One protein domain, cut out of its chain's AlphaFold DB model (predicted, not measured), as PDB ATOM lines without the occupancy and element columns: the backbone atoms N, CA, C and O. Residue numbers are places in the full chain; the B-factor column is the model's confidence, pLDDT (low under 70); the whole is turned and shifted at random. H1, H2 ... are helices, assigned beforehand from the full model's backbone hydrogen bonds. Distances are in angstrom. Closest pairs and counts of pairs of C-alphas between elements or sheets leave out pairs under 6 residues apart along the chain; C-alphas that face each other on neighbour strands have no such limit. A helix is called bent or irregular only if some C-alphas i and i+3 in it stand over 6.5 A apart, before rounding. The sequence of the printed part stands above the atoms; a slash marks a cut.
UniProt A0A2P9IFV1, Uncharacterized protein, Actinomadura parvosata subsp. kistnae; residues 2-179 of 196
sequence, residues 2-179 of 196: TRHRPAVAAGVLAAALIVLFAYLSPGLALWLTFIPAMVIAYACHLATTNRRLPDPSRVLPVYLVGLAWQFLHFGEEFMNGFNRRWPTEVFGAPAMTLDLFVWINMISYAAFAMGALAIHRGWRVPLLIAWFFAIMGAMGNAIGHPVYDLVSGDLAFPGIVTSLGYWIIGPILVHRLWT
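This is residues 2 to 179 of the 196 residues of an uncharacterized protein of Actinomadura parvosata subsp. kistnae (UniProt A0A2P9IFV1). This is an elongated up-and-down bundle of six helices, H1, H3, H4, H6, H7 and H8, with H7 in its middle. H3, H4, H6 and H8 pack on H7, H1 packs on the side of H3, and the short H5 lies across one end of the bundle, near the four-residue H2. The printed part has 178 residues with eight named helices, H1 to H8 in order, and no named strand; the class is all helix. It is compact, with a radius of gyration of the C-alphas of 15.8 A, and its C-alphas span 49 by 31 by 25 A.

H1, residues 4 to 24, begins at C-alpha 4 at (-59.786, 9.759, 13.482) and is 30.1 A long. H2 holds residues 29 to 32, and H3 residues 34 to 47, 19.7 A. H4, residues 56 to 79, is 33.8 A long and irregular, but only just: C-alphas 58 and 61 are 6.9 A apart. H5 holds residues 82 to 91, 12.4 A, and H6 residues 98 to 121, 34.5 A. H7, residues 127 to 152, is 34.2 A long, with a kink of 40 degrees near residue 143. H8, residues 160 to 179, is 29.0 A long, with a kink of 35 degrees near residue 168, and ends at C-alpha 179 at (-41.571, -1.593, 10.111).

H7 is the hub, touching five helices. H7 and H8 form a helical hairpin at a shallow tilt of 33 degrees, only just short of steep; their closest C-alphas, of Ala 138 and Gly 170, are 4.8 A apart. H6 and H7 form another at a steep tilt of 39 degrees, touching with residues 111 to 119 and 127 to 133 alone; the closest C-alphas, of Gly 115 and Ala 130, are 4.6 A apart. H3 touches H7, C-alphas 41 and 132 being closest at 5.0 A. H4 touches H8, closest at C-alphas 73 and 162, 5.2 A, and H6, closest at C-alphas 56 and 120, 5.5 A. H1 touches H3 at a shallow tilt of 7 degrees, opposite ways, C-alphas 18 and 35 being closest at 5.6 A. H5 touches residues 148 to 152 of H7 alone, C-alphas 89 and 152 being closest at 5.4 A. H1 and H2 touch only at the corner, with C-alphas 21 and 30 closest at 5.9 A. H1 and H6 are apart, for instance. Every O i to N i+4 pair is within hydrogen-bond range in H1, H3 and H6; the counts are 18 of 20 in H4, 5 of 6 in H5, 18 of 22 in H7 and 11 of 16 in H8, and H2 is too short for such a pair.

The C-alphas of Thr 2 and Gly 153, the two farthest apart, are 51.8 A apart. The printed part has no cut and no long link. The mean pLDDT of the printed part is 96.3, and residues 2 to 3 are under 70.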
ATOM      1  N   THR A   2     -63.674   5.338  16.101       56.22
ATOM      2  CA  THR A   2     -63.226   5.769  14.766       56.22
ATOM      3  C   THR A   2     -61.725   6.099  14.761       56.22
ATOM      4  O   THR A   2     -61.220   6.731  15.691       56.22
ATOM      5  N   ARG A   3     -60.995   5.683  13.711       64.25
ATOM      6  CA  ARG A   3     -59.536   5.901  13.550       64.25
ATOM      7  C   ARG A   3     -59.105   7.379  13.636       64.25
ATOM      8  O   ARG A   3     -57.927   7.646  13.837       64.25
ATOM      9  N   HIS A   4     -60.041   8.318  13.507       76.88
ATOM     10  CA  HIS A   4     -59.786   9.759  13.482       76.88
ATOM     11  C   HIS A   4     -59.504  10.370  14.862       76.88
ATOM     12  O   HIS A   4     -58.713  11.301  14.955       76.88
ATOM     13  N   ARG A   5     -60.092   9.839  15.946       86.81
ATOM     14  CA  ARG A   5     -59.940  10.423  17.294       86.81
ATOM     15  C   ARG A   5     -58.482  10.452  17.788       86.81
ATOM     16  O   ARG A   5     -58.043  11.516  18.215       86.81
ATOM     17  N   PRO A   6     -57.703   9.353  17.698       88.12
ATOM     18  CA  PRO A   6     -56.295   9.373  18.096       88.12
ATOM     19  C   PRO A   6     -55.435  10.287  17.218       88.12
ATOM     20  O   PRO A   6     -54.545  10.950  17.736       88.12
ATOM     21  N   ALA A   7     -55.736  10.371  15.917       91.06
ATOM     22  CA  ALA A   7     -55.016  11.241  14.989       91.06
ATOM     23  C   ALA A   7     -55.188  12.721  15.356       91.06
ATOM     24  O   ALA A   7     -54.205  13.442  15.479       91.06
ATOM     25  N   VAL A   8     -56.431  13.157  15.590       94.50
ATOM     26  CA  VAL A   8     -56.735  14.540  15.990       94.50
ATOM     27  C   VAL A   8     -56.104  14.863  17.341       94.50
ATOM     28  O   VAL A   8     -55.478  15.907  17.478       94.50
ATOM     29  N   ALA A   9     -56.199  13.960  18.321       95.50
ATOM     30  CA  ALA A   9     -55.575  14.161  19.629       95.50
ATOM     31  C   ALA A   9     -54.042  14.280  19.535       95.50
ATOM     32  O   ALA A   9     -53.460  15.157  20.170       95.50
ATOM     33  N   ALA A  10     -53.390  13.451  18.711       95.00
ATOM     34  CA  ALA A  10     -51.962  13.576  18.434       95.00
ATOM     35  C   ALA A  10     -51.631  14.892  17.709       95.00
ATOM     36  O   ALA A  10     -50.625  15.515  18.026       95.00
ATOM     37  N   GLY A  11     -52.490  15.355  16.796       96.38
ATOM     38  CA  GLY A  11     -52.333  16.648  16.127       96.38
ATOM     39  C   GLY A  11     -52.442  17.836  17.084       96.38
ATOM     40  O   GLY A  11     -51.623  18.747  17.018       96.38
ATOM     41  N   VAL A  12     -53.396  17.806  18.020       97.62
ATOM     42  CA  VAL A  12     -53.522  18.820  19.080       97.62
ATOM     43  C   VAL A  12     -52.284  18.820  19.975       97.62
ATOM     44  O   VAL A  12     -51.741  19.884  20.258       97.62
ATOM     45  N   LEU A  13     -51.799  17.639  20.374       97.00
ATOM     46  CA  LEU A  13     -50.560  17.513  21.141       97.00
ATOM     47  C   LEU A  13     -49.356  18.078  20.369       97.00
ATOM     48  O   LEU A  13     -48.585  18.847  20.935       97.00
ATOM     49  N   ALA A  14     -49.213  17.748  19.082       97.06
ATOM     50  CA  ALA A  14     -48.143  18.271  18.232       97.06
ATOM     51  C   ALA A  14     -48.198  19.802  18.131       97.06
ATOM     52  O   ALA A  14     -47.179  20.461  18.314       97.06
ATOM     53  N   ALA A  15     -49.381  20.374  17.892       97.94
ATOM     54  CA  ALA A  15     -49.569  21.820  17.815       97.94
ATOM     55  C   ALA A  15     -49.229  22.513  19.142       97.94
ATOM     56  O   ALA A  15     -48.518  23.515  19.142       97.94
ATOM     57  N   ALA A  16     -49.669  21.952  20.273       97.50
ATOM     58  CA  ALA A  16     -49.335  22.470  21.596       97.50
ATOM     59  C   ALA A  16     -47.818  22.452  21.851       97.50
ATOM     60  O   ALA A  16     -47.267  23.439  22.333       97.50
ATOM     61  N   LEU A  17     -47.130  21.368  21.477       96.31
ATOM     62  CA  LEU A  17     -45.673  21.265  21.604       96.31
ATOM     63  C   LEU A  17     -44.938  22.230  20.665       96.31
ATOM     64  O   LEU A  17     -43.968  22.842  21.086       96.31
ATOM     65  N   ILE A  18     -45.414  22.428  19.433       97.62
ATOM     66  CA  ILE A  18     -44.852  23.419  18.500       97.62
ATOM     67  C   ILE A  18     -44.966  24.832  19.075       97.62
ATOM     68  O   ILE A  18     -43.983  25.569  19.064       97.62
ATOM     69  N   VAL A  19     -46.134  25.203  19.613       97.56
ATOM     70  CA  VAL A  19     -46.330  26.504  20.274       97.56
ATOM     71  C   VAL A  19     -45.397  26.643  21.476       97.56
ATOM     72  O   VAL A  19     -44.766  27.685  21.640       97.56
ATOM     73  N   LEU A  20     -45.259  25.590  22.286       95.25
ATOM     74  CA  LEU A  20     -44.351  25.583  23.429       95.25
ATOM     75  C   LEU A  20     -42.887  25.765  23.002       95.25
ATOM     76  O   LEU A  20     -42.188  26.594  23.576       95.25
ATOM     77  N   PHE A  21     -42.425  25.038  21.981       95.19
ATOM     78  CA  PHE A  21     -41.065  25.176  21.456       95.19
ATOM     79  C   PHE A  21     -40.820  26.563  20.869       95.19
ATOM     80  O   PHE A  21     -39.773  27.146  21.122       95.19
ATOM     81  N   ALA A  22     -41.790  27.118  20.141       95.00
ATOM     82  CA  ALA A  22     -41.703  28.476  19.617       95.00
ATOM     83  C   ALA A  22     -41.578  29.517  20.741       95.00
ATOM     84  O   ALA A  22     -40.763  30.430  20.632       95.00
ATOM     85  N   TYR A  23     -42.355  29.356  21.818       94.38
ATOM     86  CA  TYR A  23     -42.355  30.255  22.973       94.38
ATOM     87  C   TYR A  23     -41.068  30.169  23.804       94.38
ATOM     88  O   TYR A  23     -40.549  31.193  24.238       94.38
ATOM     89  N   LEU A  24     -40.538  28.961  24.016       92.62
ATOM     90  CA  LEU A  24     -39.324  28.734  24.810       92.62
ATOM     91  C   LEU A  24     -38.020  28.945  24.025       92.62
ATOM     92  O   LEU A  24     -36.943  28.836  24.607       92.62
ATOM     93  N   SER A  25     -38.093  29.194  22.715       91.31
ATOM     94  CA  SER A  25     -36.923  29.225  21.837       91.31
ATOM     95  C   SER A  25     -35.977  30.387  22.159       91.31
ATOM     96  O   SER A  25     -36.377  31.548  22.034       91.31
ATOM     97  N   PRO A  26     -34.689  30.124  22.456       88.56
ATOM     98  CA  PRO A  26     -33.657  31.150  22.388       88.56
ATOM     99  C   PRO A  26     -33.434  31.537  20.918       88.56
ATOM    100  O   PRO A  26     -32.789  30.816  20.154       88.56
ATOM    101  N   GLY A  27     -34.026  32.652  20.484       90.25
ATOM    102  CA  GLY A  27     -33.985  33.069  19.080       90.25
ATOM    103  C   GLY A  27     -34.561  31.994  18.148       90.25
ATOM    104  O   GLY A  27     -35.646  31.464  18.393       90.25
ATOM    105  N   LEU A  28     -33.828  31.640  17.090       92.44
ATOM    106  CA  LEU A  28     -34.256  30.646  16.094       92.44
ATOM    107  C   LEU A  28     -33.915  29.192  16.460       92.44
ATOM    108  O   LEU A  28     -34.238  28.287  15.690       92.44
ATOM    109  N   ALA A  29     -33.296  28.944  17.618       92.88
ATOM    110  CA  ALA A  29     -32.711  27.644  17.935       92.88
ATOM    111  C   ALA A  29     -33.735  26.494  17.889       92.88
ATOM    112  O   ALA A  29     -33.559  25.551  17.118       92.88
ATOM    113  N   LEU A  30     -34.852  26.586  18.626       94.38
ATOM    114  CA  LEU A  30     -35.897  25.545  18.613       94.38
ATOM    115  C   LEU A  30     -36.774  25.601  17.355       94.38
ATOM    116  O   LEU A  30     -37.330  24.579  16.945       94.38
ATOM    117  N   TRP A  31     -36.861  26.768  16.711       95.44
ATOM    118  CA  TRP A  31     -37.568  26.930  15.439       95.44
ATOM    119  C   TRP A  31     -36.941  26.122  14.308       95.44
ATOM    120  O   TRP A  31     -37.667  25.581  13.481       95.44
ATOM    121  N   LEU A  32     -35.612  26.022  14.276       95.75
ATOM    122  CA  LEU A  32     -34.884  25.322  13.216       95.75
ATOM    123  C   LEU A  32     -34.591  23.853  13.539       95.75
ATOM    124  O   LEU A  32     -34.202  23.102  12.651       95.75
ATOM    125  N   THR A  33     -34.807  23.427  14.784       95.75
ATOM    126  CA  THR A  33     -34.488  22.067  15.239       95.75
ATOM    127  C   THR A  33     -35.749  21.304  15.655       95.75
ATOM    128  O   THR A  33     -36.200  20.397  14.953       95.75
ATOM    129  N   PHE A  34     -36.385  21.706  16.756       97.12
ATOM    130  CA  PHE A  34     -37.475  20.957  17.384       97.12
ATOM    131  C   PHE A  34     -38.787  21.047  16.592       97.12
ATOM    132  O   PHE A  34     -39.501  20.048  16.481       97.12
ATOM    133  N   ILE A  35     -39.120  22.208  16.014       97.75
ATOM    134  CA  ILE A  35     -40.370  22.374  15.249       97.75
ATOM    135  C   ILE A  35     -40.384  21.491  13.984       97.75
ATOM    136  O   ILE A  35     -41.325  20.699  13.843       97.75
ATOM    137  N   PRO A  36     -39.368  21.525  13.094       98.31
ATOM    138  CA  PRO A  36     -39.307  20.628  11.941       98.31
ATOM    139  C   PRO A  36     -39.340  19.156  12.354       98.31
ATOM    140  O   PRO A  36     -40.077  18.362  11.767       98.31
ATOM    141  N   ALA A  37     -38.610  18.795  13.413       98.38
ATOM    142  CA  ALA A  37     -38.596  17.431  13.919       98.38
ATOM    143  C   ALA A  37     -39.973  16.973  14.428       98.38
ATOM    144  O   ALA A  37     -40.359  15.832  14.181       98.38
ATOM    145  N   MET A  38     -40.751  17.848  15.076       98.62
ATOM    146  CA  MET A  38     -42.121  17.538  15.504       98.62
ATOM    147  C   MET A  38     -43.057  17.321  14.313       98.62
ATOM    148  O   MET A  38     -43.856  16.384  14.321       98.62
ATOM    149  N   VAL A  39     -42.935  18.138  13.262       98.44
ATOM    150  CA  VAL A  39     -43.710  17.964  12.024       98.44
ATOM    151  C   VAL A  39     -43.395  16.612  11.377       98.44
ATOM    152  O   VAL A  39     -44.316  15.858  11.047       98.44
ATOM    153  N   ILE A  40     -42.110  16.265  11.260       98.62
ATOM    154  CA  ILE A  40     -41.666  14.974  10.714       98.62
ATOM    155  C   ILE A  40     -42.165  13.821  11.594       98.62
ATOM    156  O   ILE A  40     -42.769  12.876  11.086       98.62
ATOM    157  N   ALA A  41     -41.988  13.909  12.914       98.56
ATOM    158  CA  ALA A  41     -42.441  12.896  13.864       98.56
ATOM    159  C   ALA A  41     -43.954  12.657  13.777       98.56
ATOM    160  O   ALA A  41     -44.404  11.508  13.753       98.56
ATOM    161  N   TYR A  42     -44.746  13.726  13.668       98.31
ATOM    162  CA  TYR A  42     -46.190  13.629  13.495       98.31
ATOM    163  C   TYR A  42     -46.567  12.970  12.165       98.31
ATOM    164  O   TYR A  42     -47.399  12.058  12.148       98.31
ATOM    165  N   ALA A  43     -45.911  13.344  11.063       98.00
ATOM    166  CA  ALA A  43     -46.122  12.708   9.764       98.00
ATOM    167  C   ALA A  43     -45.797  11.202   9.803       98.00
ATOM    168  O   ALA A  43     -46.616  10.379   9.379       98.00
ATOM    169  N   CYS A  44     -44.656  10.819  10.389       97.50
ATOM    170  CA  CYS A  44     -44.275   9.421  10.594       97.50
ATOM    171  C   CYS A  44     -45.302   8.676  11.455       97.50
ATOM    172  O   CYS A  44     -45.732   7.576  11.093       97.50
ATOM    173  N   HIS A  45     -45.756   9.283  12.556       96.75
ATOM    174  CA  HIS A  45     -46.774   8.715  13.435       96.75
ATOM    175  C   HIS A  45     -48.085   8.437  12.683       96.75
ATOM    176  O   HIS A  45     -48.605   7.318  12.750       96.75
ATOM    177  N   LEU A  46     -48.588   9.411  11.914       95.62
ATOM    178  CA  LEU A  46     -49.801   9.271  11.103       95.62
ATOM    179  C   LEU A  46     -49.674   8.198  10.016       95.62
ATOM    180  O   LEU A  46     -50.648   7.487   9.740       95.62
ATOM    181  N   ALA A  47     -48.494   8.079   9.408       94.38
ATOM    182  CA  ALA A  47     -48.210   7.087   8.379       94.38
ATOM    183  C   ALA A  47     -48.131   5.655   8.938       94.38
ATOM    184  O   ALA A  47     -48.460   4.709   8.220       94.38
ATOM    185  N   THR A  48     -47.754   5.496  10.213       94.75
ATOM    186  CA  THR A  48     -47.405   4.198  10.816       94.75
ATOM    187  C   THR A  48     -48.193   3.913  12.102       94.75
ATOM    188  O   THR A  48     -49.305   3.380  12.062       94.75
ATOM    189  N   THR A  49     -47.636   4.284  13.253       94.25
ATOM    190  CA  THR A  49     -48.053   3.885  14.604       94.25
ATOM    191  C   THR A  49     -49.461   4.341  15.010       94.25
ATOM    192  O   THR A  49     -50.098   3.707  15.850       94.25
ATOM    193  N   ASN A  50     -50.009   5.376  14.366       93.00
ATOM    194  CA  ASN A  50     -51.412   5.762  14.531       93.00
ATOM    195  C   ASN A  50     -52.382   4.753  13.878       93.00
ATOM    196  O   ASN A  50     -53.512   4.550  14.342       93.00
ATOM    197  N   ARG A  51     -51.944   4.110  12.788       90.75
ATOM    198  CA  ARG A  51     -52.726   3.125  12.025       90.75
ATOM    199  C   ARG A  51     -52.602   1.734  12.635       90.75
ATOM    200  O   ARG A  51     -53.613   1.035  12.734       90.75
ATOM    201  N   ARG A  52     -51.396   1.359  13.068       90.69
ATOM    202  CA  ARG A  52     -51.098   0.059  13.673       90.69
ATOM    203  C   ARG A  52     -50.078   0.197  14.794       90.69
ATOM    204  O   ARG A  52     -49.039   0.806  14.602       90.69
ATOM    205  N   LEU A  53     -50.368  -0.411  15.940       92.94
ATOM    206  CA  LEU A  53     -49.444  -0.419  17.069       92.94
ATOM    207  C   LEU A  53     -48.181  -1.224  16.727       92.94
ATOM    208  O   LEU A  53     -48.310  -2.286  16.111       92.94
ATOM    209  N   PRO A  54     -46.989  -0.736  17.107       94.06
ATOM    210  CA  PRO A  54     -45.758  -1.482  16.910       94.06
ATOM    211  C   PRO A  54     -45.702  -2.689  17.852       94.06
ATOM    212  O   PRO A  54     -46.227  -2.640  18.963       94.06
ATOM    213  N   ASP A  55     -45.021  -3.752  17.426       93.81
ATOM    214  CA  ASP A  55     -44.639  -4.863  18.301       93.81
ATOM    215  C   ASP A  55     -43.645  -4.377  19.379       93.81
ATOM    216  O   ASP A  55     -42.513  -4.003  19.038       93.81
ATOM    217  N   PRO A  56     -44.025  -4.387  20.676       96.25
ATOM    218  CA  PRO A  56     -43.172  -3.874  21.741       96.25
ATOM    219  C   PRO A  56     -41.844  -4.623  21.851       96.25
ATOM    220  O   PRO A  56     -40.826  -3.993  22.123       96.25
ATOM    221  N   SER A  57     -41.820  -5.933  21.581       96.06
ATOM    222  CA  SER A  57     -40.606  -6.755  21.698       96.06
ATOM    223  C   SER A  57     -39.497  -6.321  20.731       96.06
ATOM    224  O   SER A  57     -38.314  -6.506  21.006       96.06
ATOM    225  N   ARG A  58     -39.876  -5.687  19.614       95.62
ATOM    226  CA  ARG A  58     -38.957  -5.239  18.560       95.62
ATOM    227  C   ARG A  58     -38.518  -3.786  18.714       95.62
ATOM    228  O   ARG A  58     -37.464  -3.428  18.192       95.62
ATOM    229  N   VAL A  59     -39.329  -2.950  19.363       98.00
ATOM    230  CA  VAL A  59     -39.090  -1.500  19.469       98.00
ATOM    231  C   VAL A  59     -38.584  -1.107  20.852       98.00
ATOM    232  O   VAL A  59     -37.625  -0.347  20.954       98.00
ATOM    233  N   LEU A  60     -39.207  -1.625  21.914       98.25
ATOM    234  CA  LEU A  60     -38.959  -1.179  23.282       98.25
ATOM    235  C   LEU A  60     -37.494  -1.345  23.721       98.25
ATOM    236  O   LEU A  60     -36.976  -0.393  24.299       98.25
ATOM    237  N   PRO A  61     -36.782  -2.454  23.420       98.62
ATOM    238  CA  PRO A  61     -35.381  -2.582  23.822       98.62
ATOM    239  C   PRO A  61     -34.493  -1.485  23.224       98.62
ATOM    240  O   PRO A  61     -33.730  -0.846  23.941       98.62
ATOM    241  N   VAL A  62     -34.643  -1.207  21.924       98.62
ATOM    242  CA  VAL A  62     -33.864  -0.165  21.233       98.62
ATOM    243  C   VAL A  62     -34.245   1.223  21.746       98.62
ATOM    244  O   VAL A  62     -33.377   2.066  21.947       98.62
ATOM    245  N   TYR A  63     -35.535   1.449  22.004       98.75
ATOM    246  CA  TYR A  63     -36.022   2.700  22.574       98.75
ATOM    247  C   TYR A  63     -35.410   2.973  23.954       98.75
ATOM    248  O   TYR A  63     -34.945   4.079  24.209       98.75
ATOM    249  N   LEU A  64     -35.374   1.964  24.832       98.81
ATOM    250  CA  LEU A  64     -34.788   2.082  26.169       98.81
ATOM    251  C   LEU A  64     -33.270   2.276  26.121       98.81
ATOM    252  O   LEU A  64     -32.753   3.072  26.897       98.81
ATOM    253  N   VAL A  65     -32.566   1.619  25.191       98.81
ATOM    254  CA  VAL A  65     -31.138   1.884  24.940       98.81
ATOM    255  C   VAL A  65     -30.929   3.330  24.498       98.81
ATOM    256  O   VAL A  65     -30.059   4.008  25.037       98.81
ATOM    257  N   GLY A  66     -31.750   3.833  23.574       98.75
ATOM    258  CA  GLY A  66     -31.685   5.232  23.161       98.75
ATOM    259  C   GLY A  66     -31.957   6.194  24.311       98.75
ATOM    260  O   GLY A  66     -31.241   7.180  24.454       98.75
ATOM    261  N   LEU A  67     -32.955   5.908  25.151       98.62
ATOM    262  CA  LEU A  67     -33.272   6.739  26.309       98.62
ATOM    263  C   LEU A  67     -32.140   6.717  27.345       98.62
ATOM    264  O   LEU A  67     -31.783   7.765  27.866       98.62
ATOM    265  N   ALA A  68     -31.528   5.558  27.603       98.75
ATOM    266  CA  ALA A  68     -30.337   5.458  28.445       98.75
ATOM    267  C   ALA A  68     -29.179   6.296  27.878       98.75
ATOM    268  O   ALA A  68     -28.542   7.055  28.606       98.75
ATOM    269  N   TRP A  69     -28.957   6.215  26.564       98.81
ATOM    270  CA  TRP A  69     -27.942   7.003  25.872       98.81
ATOM    271  C   TRP A  69     -28.218   8.511  25.939       98.81
ATOM    272  O   TRP A  69     -27.286   9.294  26.067       98.81
ATOM    273  N   GLN A  70     -29.489   8.922  25.955       98.62
ATOM    274  CA  GLN A  70     -29.888  10.325  26.105       98.62
ATOM    275  C   GLN A  70     -29.448  10.927  27.439       98.62
ATOM    276  O   GLN A  70     -29.058  12.092  27.467       98.62
ATOM    277  N   PHE A  71     -29.446  10.146  28.522       98.62
ATOM    278  CA  PHE A  71     -28.895  10.608  29.798       98.62
ATOM    279  C   PHE A  71     -27.381  10.826  29.721       98.62
ATOM    280  O   PHE A  71     -26.888  11.818  30.252       98.62
ATOM    281  N   LEU A  72     -26.646   9.931  29.047       98.69
ATOM    282  CA  LEU A  72     -25.203  10.096  28.835       98.69
ATOM    283  C   LEU A  72     -24.912  11.322  27.967       98.69
ATOM    284  O   LEU A  72     -24.034  12.114  28.297       98.69
ATOM    285  N   HIS A  73     -25.693  11.492  26.901       98.75
ATOM    286  CA  HIS A  73     -25.566  12.607  25.977       98.75
ATOM    287  C   HIS A  73     -25.768  13.952  26.667       98.75
ATOM    288  O   HIS A  73     -24.917  14.833  26.588       98.75
ATOM    289  N   PHE A  74     -26.834  14.071  27.451       98.62
ATOM    290  CA  PHE A  74     -27.060  15.262  28.253       98.62
ATOM    291  C   PHE A  74     -26.013  15.471  29.338       98.62
ATOM    292  O   PHE A  74     -25.674  16.611  29.628       98.62
ATOM    293  N   GLY A  75     -25.468  14.398  29.915       98.56
ATOM    294  CA  GLY A  75     -24.323  14.498  30.817       98.56
ATOM    295  C   GLY A  75     -23.137  15.198  30.150       98.56
ATOM    296  O   GLY A  75     -22.572  16.123  30.725       98.56
ATOM    297  N   GLU A  76     -22.796  14.817  28.918       98.56
ATOM    298  CA  GLU A  76     -21.741  15.484  28.145       98.56
ATOM    299  C   GLU A  76     -22.090  16.947  27.826       98.56
ATOM    300  O   GLU A  76     -21.273  17.838  28.063       98.56
ATOM    301  N   GLU A  77     -23.298  17.210  27.321       98.44
ATOM    302  CA  GLU A  77     -23.767  18.564  26.999       98.44
ATOM    303  C   GLU A  77     -23.753  19.484  28.230       98.44
ATOM    304  O   GLU A  77     -23.309  20.633  28.157       98.44
ATOM    305  N   PHE A  78     -24.205  18.972  29.377       98.25
ATOM    306  CA  PHE A  78     -24.231  19.678  30.654       98.25
ATOM    307  C   PHE A  78     -22.821  20.030  31.128       98.25
ATOM    308  O   PHE A  78     -22.550  21.191  31.434       98.25
ATOM    309  N   MET A  79     -21.911  19.052  31.144       98.12
ATOM    310  CA  MET A  79     -20.541  19.249  31.626       98.12
ATOM    311  C   MET A  79     -19.748  20.236  30.766       98.12
ATOM    312  O   MET A  79     -18.894  20.952  31.284       98.12
ATOM    313  N   ASN A  80     -20.051  20.302  29.468       97.69
ATOM    314  CA  ASN A  80     -19.320  21.132  28.513       97.69
ATOM    315  C   ASN A  80     -20.050  22.446  28.156       97.69
ATOM    316  O   ASN A  80     -19.578  23.225  27.326       97.69
ATOM    317  N   GLY A  81     -21.171  22.752  28.818       97.62
ATOM    318  CA  GLY A  81     -21.830  24.060  28.746       97.62
ATOM    319  C   GLY A  81     -22.677  24.295  27.492       97.62
ATOM    320  O   GLY A  81     -22.787  25.439  27.038       97.62
ATOM    321  N   PHE A  82     -23.293  23.244  26.944       98.12
ATOM    322  CA  PHE A  82     -24.171  23.320  25.769       98.12
ATOM    323  C   PHE A  82     -25.276  24.376  25.927       98.12
ATOM    324  O   PHE A  82     -25.543  25.125  24.993       98.12
ATOM    325  N   ASN A  83     -25.848  24.529  27.129       97.50
ATOM    326  CA  ASN A  83     -26.884  25.527  27.438       97.50
ATOM    327  C   ASN A  83     -26.503  26.966  27.048       97.50
ATOM    328  O   ASN A  83     -27.367  27.781  26.725       97.50
ATOM    329  N   ARG A  84     -25.207  27.280  27.095       97.56
ATOM    330  CA  ARG A  84     -24.660  28.573  26.695       97.56
ATOM    331  C   ARG A  84     -24.166  28.528  25.259       97.56
ATOM    332  O   ARG A  84     -24.587  29.363  24.471       97.56
ATOM    333  N   ARG A  85     -23.307  27.556  24.941       97.81
ATOM    334  CA  ARG A  85     -22.586  27.491  23.663       97.81
ATOM    335  C   ARG A  85     -23.525  27.283  22.479       97.81
ATOM    336  O   ARG A  85     -23.392  27.975  21.478       97.81
ATOM    337  N   TRP A  86     -24.511  26.395  22.598       97.69
ATOM    338  CA  TRP A  86     -25.434  26.084  21.504       97.69
ATOM    339  C   TRP A  86     -26.275  27.287  21.070       97.69
ATOM    340  O   TRP A  86     -26.206  27.640  19.894       97.69
ATOM    341  N   PRO A  87     -26.978  28.013  21.960       96.94
ATOM    342  CA  PRO A  87     -27.678  29.225  21.544       96.94
ATOM    343  C   PRO A  87     -26.745  30.307  20.983       96.94
ATOM    344  O   PRO A  87     -27.055  30.897  19.949       96.94
ATOM    345  N   THR A  88     -25.602  30.565  21.632       97.38
ATOM    346  CA  THR A  88     -24.756  31.718  21.288       97.38
ATOM    347  C   THR A  88     -23.906  31.489  20.046       97.38
ATOM    348  O   THR A  88     -23.862  32.353  19.178       97.38
ATOM    349  N   GLU A  89     -23.222  30.348  19.959       97.25
ATOM    350  CA  GLU A  89     -22.236  30.073  18.905       97.25
ATOM    351  C   GLU A  89     -22.908  29.577  17.620       97.25
ATOM    352  O   GLU A  89     -22.431  29.882  16.533       97.25
ATOM    353  N   VAL A  90     -24.040  28.865  17.723       97.12
ATOM    354  CA  VAL A  90     -24.726  28.295  16.549       97.12
ATOM    355  C   VAL A  90     -25.816  29.223  16.008       97.12
ATOM    356  O   VAL A  90     -26.011  29.304  14.797       97.12
ATOM    357  N   PHE A  91     -26.532  29.936  16.883       96.12
ATOM    358  CA  PHE A  91     -27.702  30.735  16.485       96.12
ATOM    359  C   PHE A  91     -27.560  32.236  16.743       96.12
ATOM    360  O   PHE A  91     -28.490  32.980  16.428       96.12
ATOM    361  N   GLY A  92     -26.451  32.699  17.330       96.00
ATOM    362  CA  GLY A  92     -26.299  34.103  17.724       96.00
ATOM    363  C   GLY A  92     -27.363  34.564  18.730       96.00
ATOM    364  O   GLY A  92     -27.721  35.741  18.761       96.00
ATOM    365  N   ALA A  93     -27.918  33.636  19.514       96.06
ATOM    366  CA  ALA A  93     -29.005  33.877  20.453       96.06
ATOM    367  C   ALA A  93     -28.497  33.964  21.904       96.06
ATOM    368  O   ALA A  93     -27.428  33.438  22.218       96.06
ATOM    369  N   PRO A  94     -29.254  34.593  22.824       95.69
ATOM    370  CA  PRO A  94     -28.899  34.611  24.239       95.69
ATOM    371  C   PRO A  94     -28.758  33.200  24.824       95.69
ATOM    372  O   PRO A  94     -29.529  32.297  24.498       95.69
ATOM    373  N   ALA A  95     -27.793  33.035  25.729       96.00
ATOM    374  CA  ALA A  95     -27.580  31.787  26.451       96.00
ATOM    375  C   ALA A  95     -28.818  31.383  27.264       96.00
ATOM    376  O   ALA A  95     -29.486  32.220  27.876       96.00
ATOM    377  N   MET A  96     -29.080  30.079  27.330       95.06
ATOM    378  CA  MET A  96     -30.096  29.525  28.213       95.06
ATOM    379  C   MET A  96     -29.548  29.445  29.642       95.06
ATOM    380  O   MET A  96     -28.401  29.037  29.856       95.06
ATOM    381  N   THR A  97     -30.367  29.794  30.637       95.44
ATOM    382  CA  THR A  97     -29.992  29.559  32.038       95.44
ATOM    383  C   THR A  97     -29.808  28.063  32.284       95.44
ATOM    384  O   THR A  97     -30.452  27.228  31.644       95.44
ATOM    385  N   LEU A  98     -28.917  27.715  33.215       96.44
ATOM    386  CA  LEU A  98     -28.650  26.314  33.536       96.44
ATOM    387  C   LEU A  98     -29.919  25.602  34.027       96.44
ATOM    388  O   LEU A  98     -30.227  24.510  33.560       96.44
ATOM    389  N   ASP A  99     -30.692  26.259  34.894       97.25
ATOM    390  CA  ASP A  99     -31.942  25.711  35.424       97.25
ATOM    391  C   ASP A  99     -32.946  25.410  34.313       97.25
ATOM    392  O   ASP A  99     -33.531  24.328  34.283       97.25
ATOM    393  N   LEU A 100     -33.124  26.336  33.364       93.50
ATOM    394  CA  LEU A 100     -34.036  26.132  32.243       93.50
ATOM    395  C   LEU A 100     -33.576  24.963  31.362       93.50
ATOM    396  O   LEU A 100     -34.394  24.124  30.988       93.50
ATOM    397  N   PHE A 101     -32.273  24.869  31.087       96.31
ATOM    398  CA  PHE A 101     -31.695  23.769  30.316       96.31
ATOM    399  C   PHE A 101     -31.930  22.408  30.979       96.31
ATOM    400  O   PHE A 101     -32.357  21.460  30.314       96.31
ATOM    401  N   VAL A 102     -31.714  22.317  32.293       97.88
ATOM    402  CA  VAL A 102     -31.964  21.095  33.064       97.88
ATOM    403  C   VAL A 102     -33.453  20.754  33.061       97.88
ATOM    404  O   VAL A 102     -33.815  19.625  32.735       97.88
ATOM    405  N   TRP A 103     -34.335  21.711  33.365       96.69
ATOM    406  CA  TRP A 103     -35.776  21.458  33.433       96.69
ATOM    407  C   TRP A 103     -36.368  21.023  32.093       96.69
ATOM    408  O   TRP A 103     -37.138  20.062  32.065       96.69
ATOM    409  N   ILE A 104     -35.983  21.657  30.981       94.25
ATOM    410  CA  ILE A 104     -36.429  21.247  29.640       94.25
ATOM    411  C   ILE A 104     -36.024  19.796  29.360       94.25
ATOM    412  O   ILE A 104     -36.848  19.009  28.884       94.25
ATOM    413  N   ASN A 105     -34.791  19.411  29.698       97.06
ATOM    414  CA  ASN A 105     -34.317  18.041  29.511       97.06
ATOM    415  C   ASN A 105     -35.046  17.045  30.422       97.06
ATOM    416  O   ASN A 105     -35.540  16.031  29.937       97.06
ATOM    417  N   MET A 106     -35.207  17.345  31.713       98.12
ATOM    418  CA  MET A 106     -35.901  16.451  32.650       98.12
ATOM    419  C   MET A 106     -37.369  16.233  32.268       98.12
ATOM    420  O   MET A 106     -37.856  15.100  32.288       98.12
ATOM    421  N   ILE A 107     -38.069  17.292  31.849       97.50
ATOM    422  CA  ILE A 107     -39.445  17.198  31.340       97.50
ATOM    423  C   ILE A 107     -39.481  16.355  30.059       97.50
ATOM    424  O   ILE A 107     -40.353  15.495  29.909       97.50
ATOM    425  N   SER A 108     -38.513  16.550  29.161       97.06
ATOM    426  CA  SER A 108     -38.397  15.756  27.934       97.06
ATOM    427  C   SER A 108     -38.177  14.275  28.243       97.06
ATOM    428  O   SER A 108     -38.836  13.429  27.647       97.06
ATOM    429  N   TYR A 109     -37.338  13.929  29.222       98.12
ATOM    430  CA  TYR A 109     -37.074  12.530  29.586       98.12
ATOM    431  C   TYR A 109     -38.266  11.873  30.262       98.12
ATOM    432  O   TYR A 109     -38.564  10.714  29.971       98.12
ATOM    433  N   ALA A 110     -39.005  12.614  31.087       98.25
ATOM    434  CA  ALA A 110     -40.282  12.146  31.609       98.25
ATOM    435  C   ALA A 110     -41.273  11.855  30.466       98.25
ATOM    436  O   ALA A 110     -41.901  10.794  30.438       98.25
ATOM    437  N   ALA A 111     -41.364  12.740  29.467       98.06
ATOM    438  CA  ALA A 111     -42.186  12.505  28.282       98.06
ATOM    439  C   ALA A 111     -41.689  11.293  27.465       98.06
ATOM    440  O   ALA A 111     -42.491  10.462  27.037       98.06
ATOM    441  N   PHE A 112     -40.379  11.122  27.292       98.50
ATOM    442  CA  PHE A 112     -39.813   9.969  26.588       98.50
ATOM    443  C   PHE A 112     -40.057   8.658  27.340       98.50
ATOM    444  O   PHE A 112     -40.357   7.648  26.700       98.50
ATOM    445  N   ALA A 113     -40.039   8.659  28.672       98.44
ATOM    446  CA  ALA A 113     -40.464   7.513  29.473       98.44
ATOM    447  C   ALA A 113     -41.954   7.187  29.247       98.44
ATOM    448  O   ALA A 113     -42.316   6.018  29.091       98.44
ATOM    449  N   MET A 114     -42.815   8.204  29.111       98.06
ATOM    450  CA  MET A 114     -44.209   7.997  28.693       98.06
ATOM    451  C   MET A 114     -44.309   7.402  27.281       98.06
ATOM    452  O   MET A 114     -45.187   6.577  27.035       98.06
ATOM    453  N   GLY A 115     -43.389   7.742  26.374       98.00
ATOM    454  CA  GLY A 115     -43.248   7.092  25.068       98.00
ATOM    455  C   GLY A 115     -42.921   5.596  25.176       98.00
ATOM    456  O   GLY A 115     -43.561   4.780  24.511       98.00
ATOM    457  N   ALA A 116     -42.006   5.206  26.071       98.31
ATOM    458  CA  ALA A 116     -41.715   3.795  26.351       98.31
ATOM    459  C   ALA A 116     -42.950   3.059  26.894       98.31
ATOM    460  O   ALA A 116     -43.288   1.965  26.429       98.31
ATOM    461  N   LEU A 117     -43.674   3.683  27.831       98.12
ATOM    462  CA  LEU A 117     -44.922   3.136  28.360       98.12
ATOM    463  C   LEU A 117     -45.983   2.991  27.262       98.12
ATOM    464  O   LEU A 117     -46.701   1.993  27.228       98.12
ATOM    465  N   ALA A 118     -46.055   3.944  26.334       97.62
ATOM    466  CA  ALA A 118     -46.968   3.903  25.200       97.62
ATOM    467  C   ALA A 118     -46.659   2.754  24.238       97.62
ATOM    468  O   ALA A 118     -47.590   2.094  23.776       97.62
ATOM    469  N   ILE A 119     -45.375   2.479  23.984       97.94
ATOM    470  CA  ILE A 119     -44.936   1.297  23.229       97.94
ATOM    471  C   ILE A 119     -45.381   0.031  23.961       97.94
ATOM    472  O   ILE A 119     -46.039  -0.813  23.364       97.94
ATOM    473  N   HIS A 120     -45.092  -0.083  25.259       97.94
ATOM    474  CA  HIS A 120     -45.423  -1.269  26.049       97.94
ATOM    475  C   HIS A 120     -46.939  -1.527  26.157       97.94
ATOM    476  O   HIS A 120     -47.383  -2.667  26.038       97.94
ATOM    477  N   ARG A 121     -47.743  -0.478  26.373       97.25
ATOM    478  CA  ARG A 121     -49.199  -0.570  26.591       97.25
ATOM    479  C   ARG A 121     -50.035  -0.421  25.323       97.25
ATOM    480  O   ARG A 121     -51.247  -0.611  25.378       97.25
ATOM    481  N   GLY A 122     -49.428  -0.056  24.196       94.56
ATOM    482  CA  GLY A 122     -50.146   0.172  22.943       94.56
ATOM    483  C   GLY A 122     -50.980   1.460  22.925       94.56
ATOM    484  O   GLY A 122     -52.063   1.494  22.334       94.56
ATOM    485  N   TRP A 123     -50.519   2.531  23.575       95.50
ATOM    486  CA  TRP A 123     -51.229   3.816  23.584       95.50
ATOM    487  C   TRP A 123     -50.903   4.638  22.343       95.50
ATOM    488  O   TRP A 123     -49.771   5.052  22.142       95.50
ATOM    489  N   ARG A 124     -51.911   4.929  21.516       94.38
ATOM    490  CA  ARG A 124     -51.686   5.579  20.214       94.38
ATOM    491  C   ARG A 124     -51.172   7.010  20.318       94.38
ATOM    492  O   ARG A 124     -50.165   7.313  19.703       94.38
ATOM    493  N   VAL A 125     -51.839   7.876  21.079       95.12
ATOM    494  CA  VAL A 125     -51.490   9.310  21.111       95.12
ATOM    495  C   VAL A 125     -50.057   9.543  21.611       95.12
ATOM    496  O   VAL A 125     -49.302  10.222  20.918       95.12
ATOM    497  N   PRO A 126     -49.607   8.940  22.729       95.62
ATOM    498  CA  PRO A 126     -48.254   9.190  23.221       95.62
ATOM    499  C   PRO A 126     -47.152   8.495  22.398       95.62
ATOM    500  O   PRO A 126     -45.981   8.808  22.587       95.62
ATOM    501  N   LEU A 127     -47.481   7.625  21.429       96.81
ATOM    502  CA  LEU A 127     -46.492   7.146  20.446       96.81
ATOM    503  C   LEU A 127     -45.971   8.270  19.538       96.81
ATOM    504  O   LEU A 127     -44.904   8.111  18.950       96.81
ATOM    505  N   LEU A 128     -46.661   9.415  19.455       98.19
ATOM    506  CA  LEU A 128     -46.089  10.626  18.863       98.19
ATOM    507  C   LEU A 128     -44.800  11.042  19.587       98.19
ATOM    508  O   LEU A 128     -43.822  11.391  18.937       98.19
ATOM    509  N   ILE A 129     -44.777  10.953  20.919       98.31
ATOM    510  CA  ILE A 129     -43.592  11.286  21.716       98.31
ATOM    511  C   ILE A 129     -42.455  10.307  21.423       98.31
ATOM    512  O   ILE A 129     -41.307  10.724  21.306       98.31
ATOM    513  N   ALA A 130     -42.769   9.025  21.216       98.31
ATOM    514  CA  ALA A 130     -41.764   8.042  20.826       98.31
ATOM    515  C   ALA A 130     -41.156   8.341  19.440       98.31
ATOM    516  O   ALA A 130     -39.948   8.203  19.252       98.31
ATOM    517  N   TRP A 131     -41.976   8.796  18.487       98.56
ATOM    518  CA  TRP A 131     -41.489   9.288  17.196       98.56
ATOM    519  C   TRP A 131     -40.654  10.556  17.335       98.56
ATOM    520  O   TRP A 131     -39.601  10.650  16.713       98.56
ATOM    521  N   PHE A 132     -41.080  11.510  18.161       98.75
ATOM    522  CA  PHE A 132     -40.320  12.735  18.386       98.75
ATOM    523  C   PHE A 132     -38.956  12.445  19.014       98.75
ATOM    524  O   PHE A 132     -37.956  13.000  18.574       98.75
ATOM    525  N   PHE A 133     -38.887  11.511  19.964       98.81
ATOM    526  CA  PHE A 133     -37.616  11.037  20.498       98.81
ATOM    527  C   PHE A 133     -36.727  10.424  19.406       98.81
ATOM    528  O   PHE A 133     -35.568  10.800  19.278       98.81
ATOM    529  N   ALA A 134     -37.265   9.528  18.574       98.75
ATOM    530  CA  ALA A 134     -36.489   8.904  17.503       98.75
ATOM    531  C   ALA A 134     -35.968   9.922  16.467       98.75
ATOM    532  O   ALA A 134     -34.827   9.812  16.019       98.75
ATOM    533  N   ILE A 135     -36.786  10.912  16.095       98.75
ATOM    534  CA  ILE A 135     -36.433  11.919  15.086       98.75
ATOM    535  C   ILE A 135     -35.545  13.025  15.658       98.75
ATOM    536  O   ILE A 135     -34.534  13.339  15.049       98.75
ATOM    537  N   MET A 136     -35.888  13.620  16.801       98.25
ATOM    538  CA  MET A 136     -35.118  14.724  17.386       98.25
ATOM    539  C   MET A 136     -34.064  14.218  18.371       98.25
ATOM    540  O   MET A 136     -32.876  14.450  18.173       98.25
ATOM    541  N   GLY A 137     -34.489  13.490  19.406       97.50
ATOM    542  CA  GLY A 137     -33.609  13.035  20.492       97.50
ATOM    543  C   GLY A 137     -32.520  12.052  20.051       97.50
ATOM    544  O   GLY A 137     -31.452  12.017  20.646       97.50
ATOM    545  N   ALA A 138     -32.747  11.281  18.986       98.62
ATOM    546  CA  ALA A 138     -31.719  10.423  18.405       98.62
ATOM    547  C   ALA A 138     -31.167  10.997  17.094       98.62
ATOM    548  O   ALA A 138     -30.035  11.470  17.060       98.62
ATOM    549  N   MET A 139     -31.949  10.982  16.009       98.75
ATOM    550  CA  MET A 139     -31.440  11.397  14.691       98.75
ATOM    551  C   MET A 139     -31.034  12.875  14.643       98.75
ATOM    552  O   MET A 139     -30.011  13.209  14.050       98.75
ATOM    553  N   GLY A 140     -31.806  13.750  15.286       98.25
ATOM    554  CA  GLY A 140     -31.511  15.174  15.381       98.25
ATOM    555  C   GLY A 140     -30.205  15.439  16.121       98.25
ATOM    556  O   GLY A 140     -29.431  16.268  15.664       98.25
ATOM    557  N   ASN A 141     -29.905  14.685  17.180       98.50
ATOM    558  CA  ASN A 141     -28.611  14.767  17.861       98.50
ATOM    559  C   ASN A 141     -27.469  14.194  17.006       98.50
ATOM    560  O   ASN A 141     -26.436  14.841  16.879       98.50
ATOM    561  N   ALA A 142     -27.665  13.042  16.351       98.44
ATOM    562  CA  ALA A 142     -26.654  12.445  15.466       98.44
ATOM    563  C   ALA A 142     -26.188  13.409  14.362       98.44
ATOM    564  O   ALA A 142     -25.004  13.475  14.045       98.44
ATOM    565  N   ILE A 143     -27.137  14.131  13.762       98.25
ATOM    566  CA  ILE A 143     -26.890  15.052  12.647       98.25
ATOM    567  C   ILE A 143     -26.508  16.444  13.159       98.25
ATOM    568  O   ILE A 143     -25.604  17.073  12.616       98.25
ATOM    569  N   GLY A 144     -27.211  16.932  14.179       98.19
ATOM    570  CA  GLY A 144     -27.098  18.296  14.681       98.19
ATOM    571  C   GLY A 144     -25.720  18.593  15.249       98.19
ATOM    572  O   GLY A 144     -25.144  19.605  14.881       98.19
ATOM    573  N   HIS A 145     -25.159  17.701  16.067       98.25
ATOM    574  CA  HIS A 145     -23.857  17.933  16.706       98.25
ATOM    575  C   HIS A 145     -22.708  18.121  15.706       98.25
ATOM    576  O   HIS A 145     -22.074  19.168  15.764       98.25
ATOM    577  N   PRO A 146     -22.517  17.258  14.688       98.00
ATOM    578  CA  PRO A 146     -21.560  17.540  13.616       98.00
ATOM    579  C   PRO A 146     -21.798  18.875  12.892       98.00
ATOM    580  O   PRO A 146     -20.850  19.528  12.467       98.00
ATOM    581  N   VAL A 147     -23.054  19.303  12.732       97.81
ATOM    582  CA  VAL A 147     -23.362  20.624  12.156       97.81
ATOM    583  C   VAL A 147     -22.968  21.744  13.121       97.81
ATOM    584  O   VAL A 147     -22.432  22.757  12.680       97.81
ATOM    585  N   TYR A 148     -23.198  21.579  14.423       97.88
ATOM    586  CA  TYR A 148     -22.827  22.555  15.446       97.88
ATOM    587  C   TYR A 148     -21.308  22.710  15.551       97.88
ATOM    588  O   TYR A 148     -20.839  23.844  15.626       97.88
ATOM    589  N   ASP A 149     -20.542  21.621  15.457       97.38
ATOM    590  CA  ASP A 149     -19.077  21.658  15.359       97.38
ATOM    591  C   ASP A 149     -18.625  22.531  14.184       97.38
ATOM    592  O   ASP A 149     -17.807  23.438  14.334       97.38
ATOM    593  N   LEU A 150     -19.199  22.289  13.000       97.38
ATOM    594  CA  LEU A 150     -18.851  23.021  11.782       97.38
ATOM    595  C   LEU A 150     -19.205  24.508  11.874       97.38
ATOM    596  O   LEU A 150     -18.435  25.346  11.414       97.38
ATOM    597  N   VAL A 151     -20.366  24.839  12.448       97.12
ATOM    598  CA  VAL A 151     -20.830  26.229  12.583       97.12
ATOM    599  C   VAL A 151     -20.040  26.984  13.654       97.12
ATOM    600  O   VAL A 151     -19.675  28.136  13.436       97.12
ATOM    601  N   SER A 152     -19.755  26.344  14.789       96.62
ATOM    602  CA  SER A 152     -18.980  26.942  15.885       96.62
ATOM    603  C   SER A 152     -17.480  27.029  15.580       96.62
ATOM    604  O   SER A 152     -16.784  27.859  16.162       96.62
ATOM    605  N   GLY A 153     -16.978  26.190  14.667       96.44
ATOM    606  CA  GLY A 153     -15.550  26.044  14.390       96.44
ATOM    607  C   GLY A 153     -14.798  25.226  15.447       96.44
ATOM    608  O   GLY A 153     -13.568  25.231  15.446       96.44
ATOM    609  N   ASP A 154     -15.512  24.532  16.339       94.50
ATOM    610  CA  ASP A 154     -14.956  23.696  17.401       94.50
ATOM    611  C   ASP A 154     -15.361  22.229  17.198       94.50
ATOM    612  O   ASP A 154     -16.508  21.854  17.415       94.50
ATOM    613  N   LEU A 155     -14.400  21.378  16.826       93.75
ATOM    614  CA  LEU A 155     -14.607  19.930  16.653       93.75
ATOM    615  C   LEU A 155     -14.793  19.170  17.983       93.75
ATOM    616  O   LEU A 155     -14.920  17.947  17.988       93.75
ATOM    617  N   ALA A 156     -14.736  19.872  19.116       94.12
ATOM    618  CA  ALA A 156     -15.042  19.359  20.444       94.12
ATOM    619  C   ALA A 156     -16.293  20.039  21.033       94.12
ATOM    620  O   ALA A 156     -16.387  20.221  22.254       94.12
ATOM    621  N   PHE A 157     -17.251  20.436  20.183       97.75
ATOM    622  CA  PHE A 157     -18.489  21.059  20.643       97.75
ATOM    623  C   PHE A 157     -19.233  20.140  21.633       97.75
ATOM    624  O   PHE A 157     -19.217  18.914  21.481       97.75
ATOM    625  N   PRO A 158     -19.895  20.692  22.668       98.12
ATOM    626  CA  PRO A 158     -20.530  19.883  23.704       98.12
ATOM    627  C   PRO A 158     -21.539  18.889  23.125       98.12
ATOM    628  O   PRO A 158     -22.522  19.315  22.532       98.12
ATOM    629  N   GLY A 159     -21.334  17.589  23.356       97.50
ATOM    630  CA  GLY A 159     -22.250  16.533  22.918       97.50
ATOM    631  C   GLY A 159     -21.789  15.770  21.674       97.50
ATOM    632  O   GLY A 159     -22.403  14.749  21.348       97.50
ATOM    633  N   ILE A 160     -20.704  16.186  21.006       97.88
ATOM    634  CA  ILE A 160     -20.220  15.498  19.806       97.88
ATOM    635  C   ILE A 160     -19.882  14.030  20.077       97.88
ATOM    636  O   ILE A 160     -20.307  13.166  19.310       97.88
ATOM    637  N   VAL A 161     -19.207  13.702  21.186       97.56
ATOM    638  CA  VAL A 161     -18.682  12.345  21.421       97.56
ATOM    639  C   VAL A 161     -19.819  11.342  21.575       97.56
ATOM    640  O   VAL A 161     -19.851  10.302  20.914       97.56
ATOM    641  N   THR A 162     -20.789  11.655  22.427       98.25
ATOM    642  CA  THR A 162     -21.962  10.807  22.642       98.25
ATOM    643  C   THR A 162     -22.937  10.871  21.471       98.25
ATOM    644  O   THR A 162     -23.576   9.858  21.186       98.25
ATOM    645  N   SER A 163     -23.033  11.975  20.720       98.12
ATOM    646  CA  SER A 163     -23.922  12.032  19.549       98.12
ATOM    647  C   SER A 163     -23.582  10.980  18.483       98.12
ATOM    648  O   SER A 163     -24.481  10.480  17.802       98.12
ATOM    649  N   LEU A 164     -22.315  10.545  18.405       97.88
ATOM    650  CA  LEU A 164     -21.874   9.484  17.497       97.88
ATOM    651  C   LEU A 164     -22.634   8.165  17.701       97.88
ATOM    652  O   LEU A 164     -22.939   7.471  16.731       97.88
ATOM    653  N   GLY A 165     -23.009   7.835  18.940       98.19
ATOM    654  CA  GLY A 165     -23.801   6.636  19.234       98.19
ATOM    655  C   GLY A 165     -25.174   6.645  18.551       98.19
ATOM    656  O   GLY A 165     -25.700   5.593  18.163       98.19
ATOM    657  N   TYR A 166     -25.743   7.832  18.316       98.69
ATOM    658  CA  TYR A 166     -27.036   7.963  17.656       98.69
ATOM    659  C   TYR A 166     -27.007   7.676  16.157       98.69
ATOM    660  O   TYR A 166     -28.058   7.326  15.619       98.69
ATOM    661  N   TRP A 167     -25.844   7.689  15.498       98.44
ATOM    662  CA  TRP A 167     -25.726   7.207  14.114       98.44
ATOM    663  C   TRP A 167     -26.050   5.717  13.967       98.44
ATOM    664  O   TRP A 167     -26.382   5.266  12.874       98.44
ATOM    665  N   ILE A 168     -26.011   4.955  15.062       98.56
ATOM    666  CA  ILE A 168     -26.422   3.548  15.092       98.56
ATOM    667  C   ILE A 168     -27.815   3.418  15.713       98.56
ATOM    668  O   ILE A 168     -28.715   2.824  15.116       98.56
ATOM    669  N   ILE A 169     -28.020   3.991  16.903       98.62
ATOM    670  CA  ILE A 169     -29.273   3.840  17.656       98.62
ATOM    671  C   ILE A 169     -30.455   4.458  16.898       98.62
ATOM    672  O   ILE A 169     -31.512   3.831  16.786       98.62
ATOM    673  N   GLY A 170     -30.279   5.668  16.361       98.50
ATOM    674  CA  GLY A 170     -31.324   6.437  15.687       98.50
ATOM    675  C   GLY A 170     -31.904   5.715  14.468       98.50
ATOM    676  O   GLY A 170     -33.112   5.451  14.460       98.50
ATOM    677  N   PRO A 171     -31.088   5.307  13.473       98.69
ATOM    678  CA  PRO A 171     -31.595   4.616  12.289       98.69
ATOM    679  C   PRO A 171     -32.282   3.292  12.620       98.69
ATOM    680  O   PRO A 171     -33.336   2.988  12.056       98.69
ATOM    681  N   ILE A 172     -31.741   2.522  13.573       98.62
ATOM    682  CA  ILE A 172     -32.372   1.275  14.022       98.62
ATOM    683  C   ILE A 172     -33.732   1.581  14.652       98.62
ATOM    684  O   ILE A 172     -34.720   0.933  14.304       98.62
ATOM    685  N   LEU A 173     -33.818   2.569  15.546       98.62
ATOM    686  CA  LEU A 173     -35.067   2.918  16.219       98.62
ATOM    687  C   LEU A 173     -36.137   3.399  15.230       98.62
ATOM    688  O   LEU A 173     -37.264   2.899  15.262       98.62
ATOM    689  N   VAL A 174     -35.777   4.301  14.312       98.50
ATOM    690  CA  VAL A 174     -36.664   4.785  13.243       98.50
ATOM    691  C   VAL A 174     -37.148   3.621  12.379       98.50
ATOM    692  O   VAL A 174     -38.351   3.464  12.161       98.50
ATOM    693  N   HIS A 175     -36.237   2.746  11.944       97.94
ATOM    694  CA  HIS A 175     -36.581   1.580  11.137       97.94
ATOM    695  C   HIS A 175     -37.528   0.620  11.872       97.94
ATOM    696  O   HIS A 175     -38.489   0.113  11.284       97.94
ATOM    697  N   ARG A 176     -37.295   0.368  13.165       96.69
ATOM    698  CA  ARG A 176     -38.143  -0.505  13.988       96.69
ATOM    699  C   ARG A 176     -39.526   0.102  14.202       96.69
ATOM    700  O   ARG A 176     -40.508  -0.607  14.006       96.69
ATOM    701  N   LEU A 177     -39.624   1.391  14.529       96.31
ATOM    702  CA  LEU A 177     -40.908   2.091  14.653       96.31
ATOM    703  C   LEU A 177     -41.701   2.070  13.341       96.31
ATOM    704  O   LEU A 177     -42.919   1.881  13.358       96.31
ATOM    705  N   TRP A 178     -41.013   2.209  12.207       95.88
ATOM    706  CA  TRP A 178     -41.641   2.172  10.890       95.88
ATOM    707  C   TRP A 178     -42.150   0.773  10.526       95.88
ATOM    708  O   TRP A 178     -43.322   0.587  10.199       95.88
ATOM    709  N   THR A 179     -41.281  -0.237  10.605       92.06
ATOM    710  CA  THR A 179     -41.571  -1.593  10.111       92.06
ATOM    711  C   THR A 179     -42.379  -2.443  11.078       92.06
ATOM    712  O   THR A 179     -43.143  -3.297  10.635       92.06
TER     713      THR A 179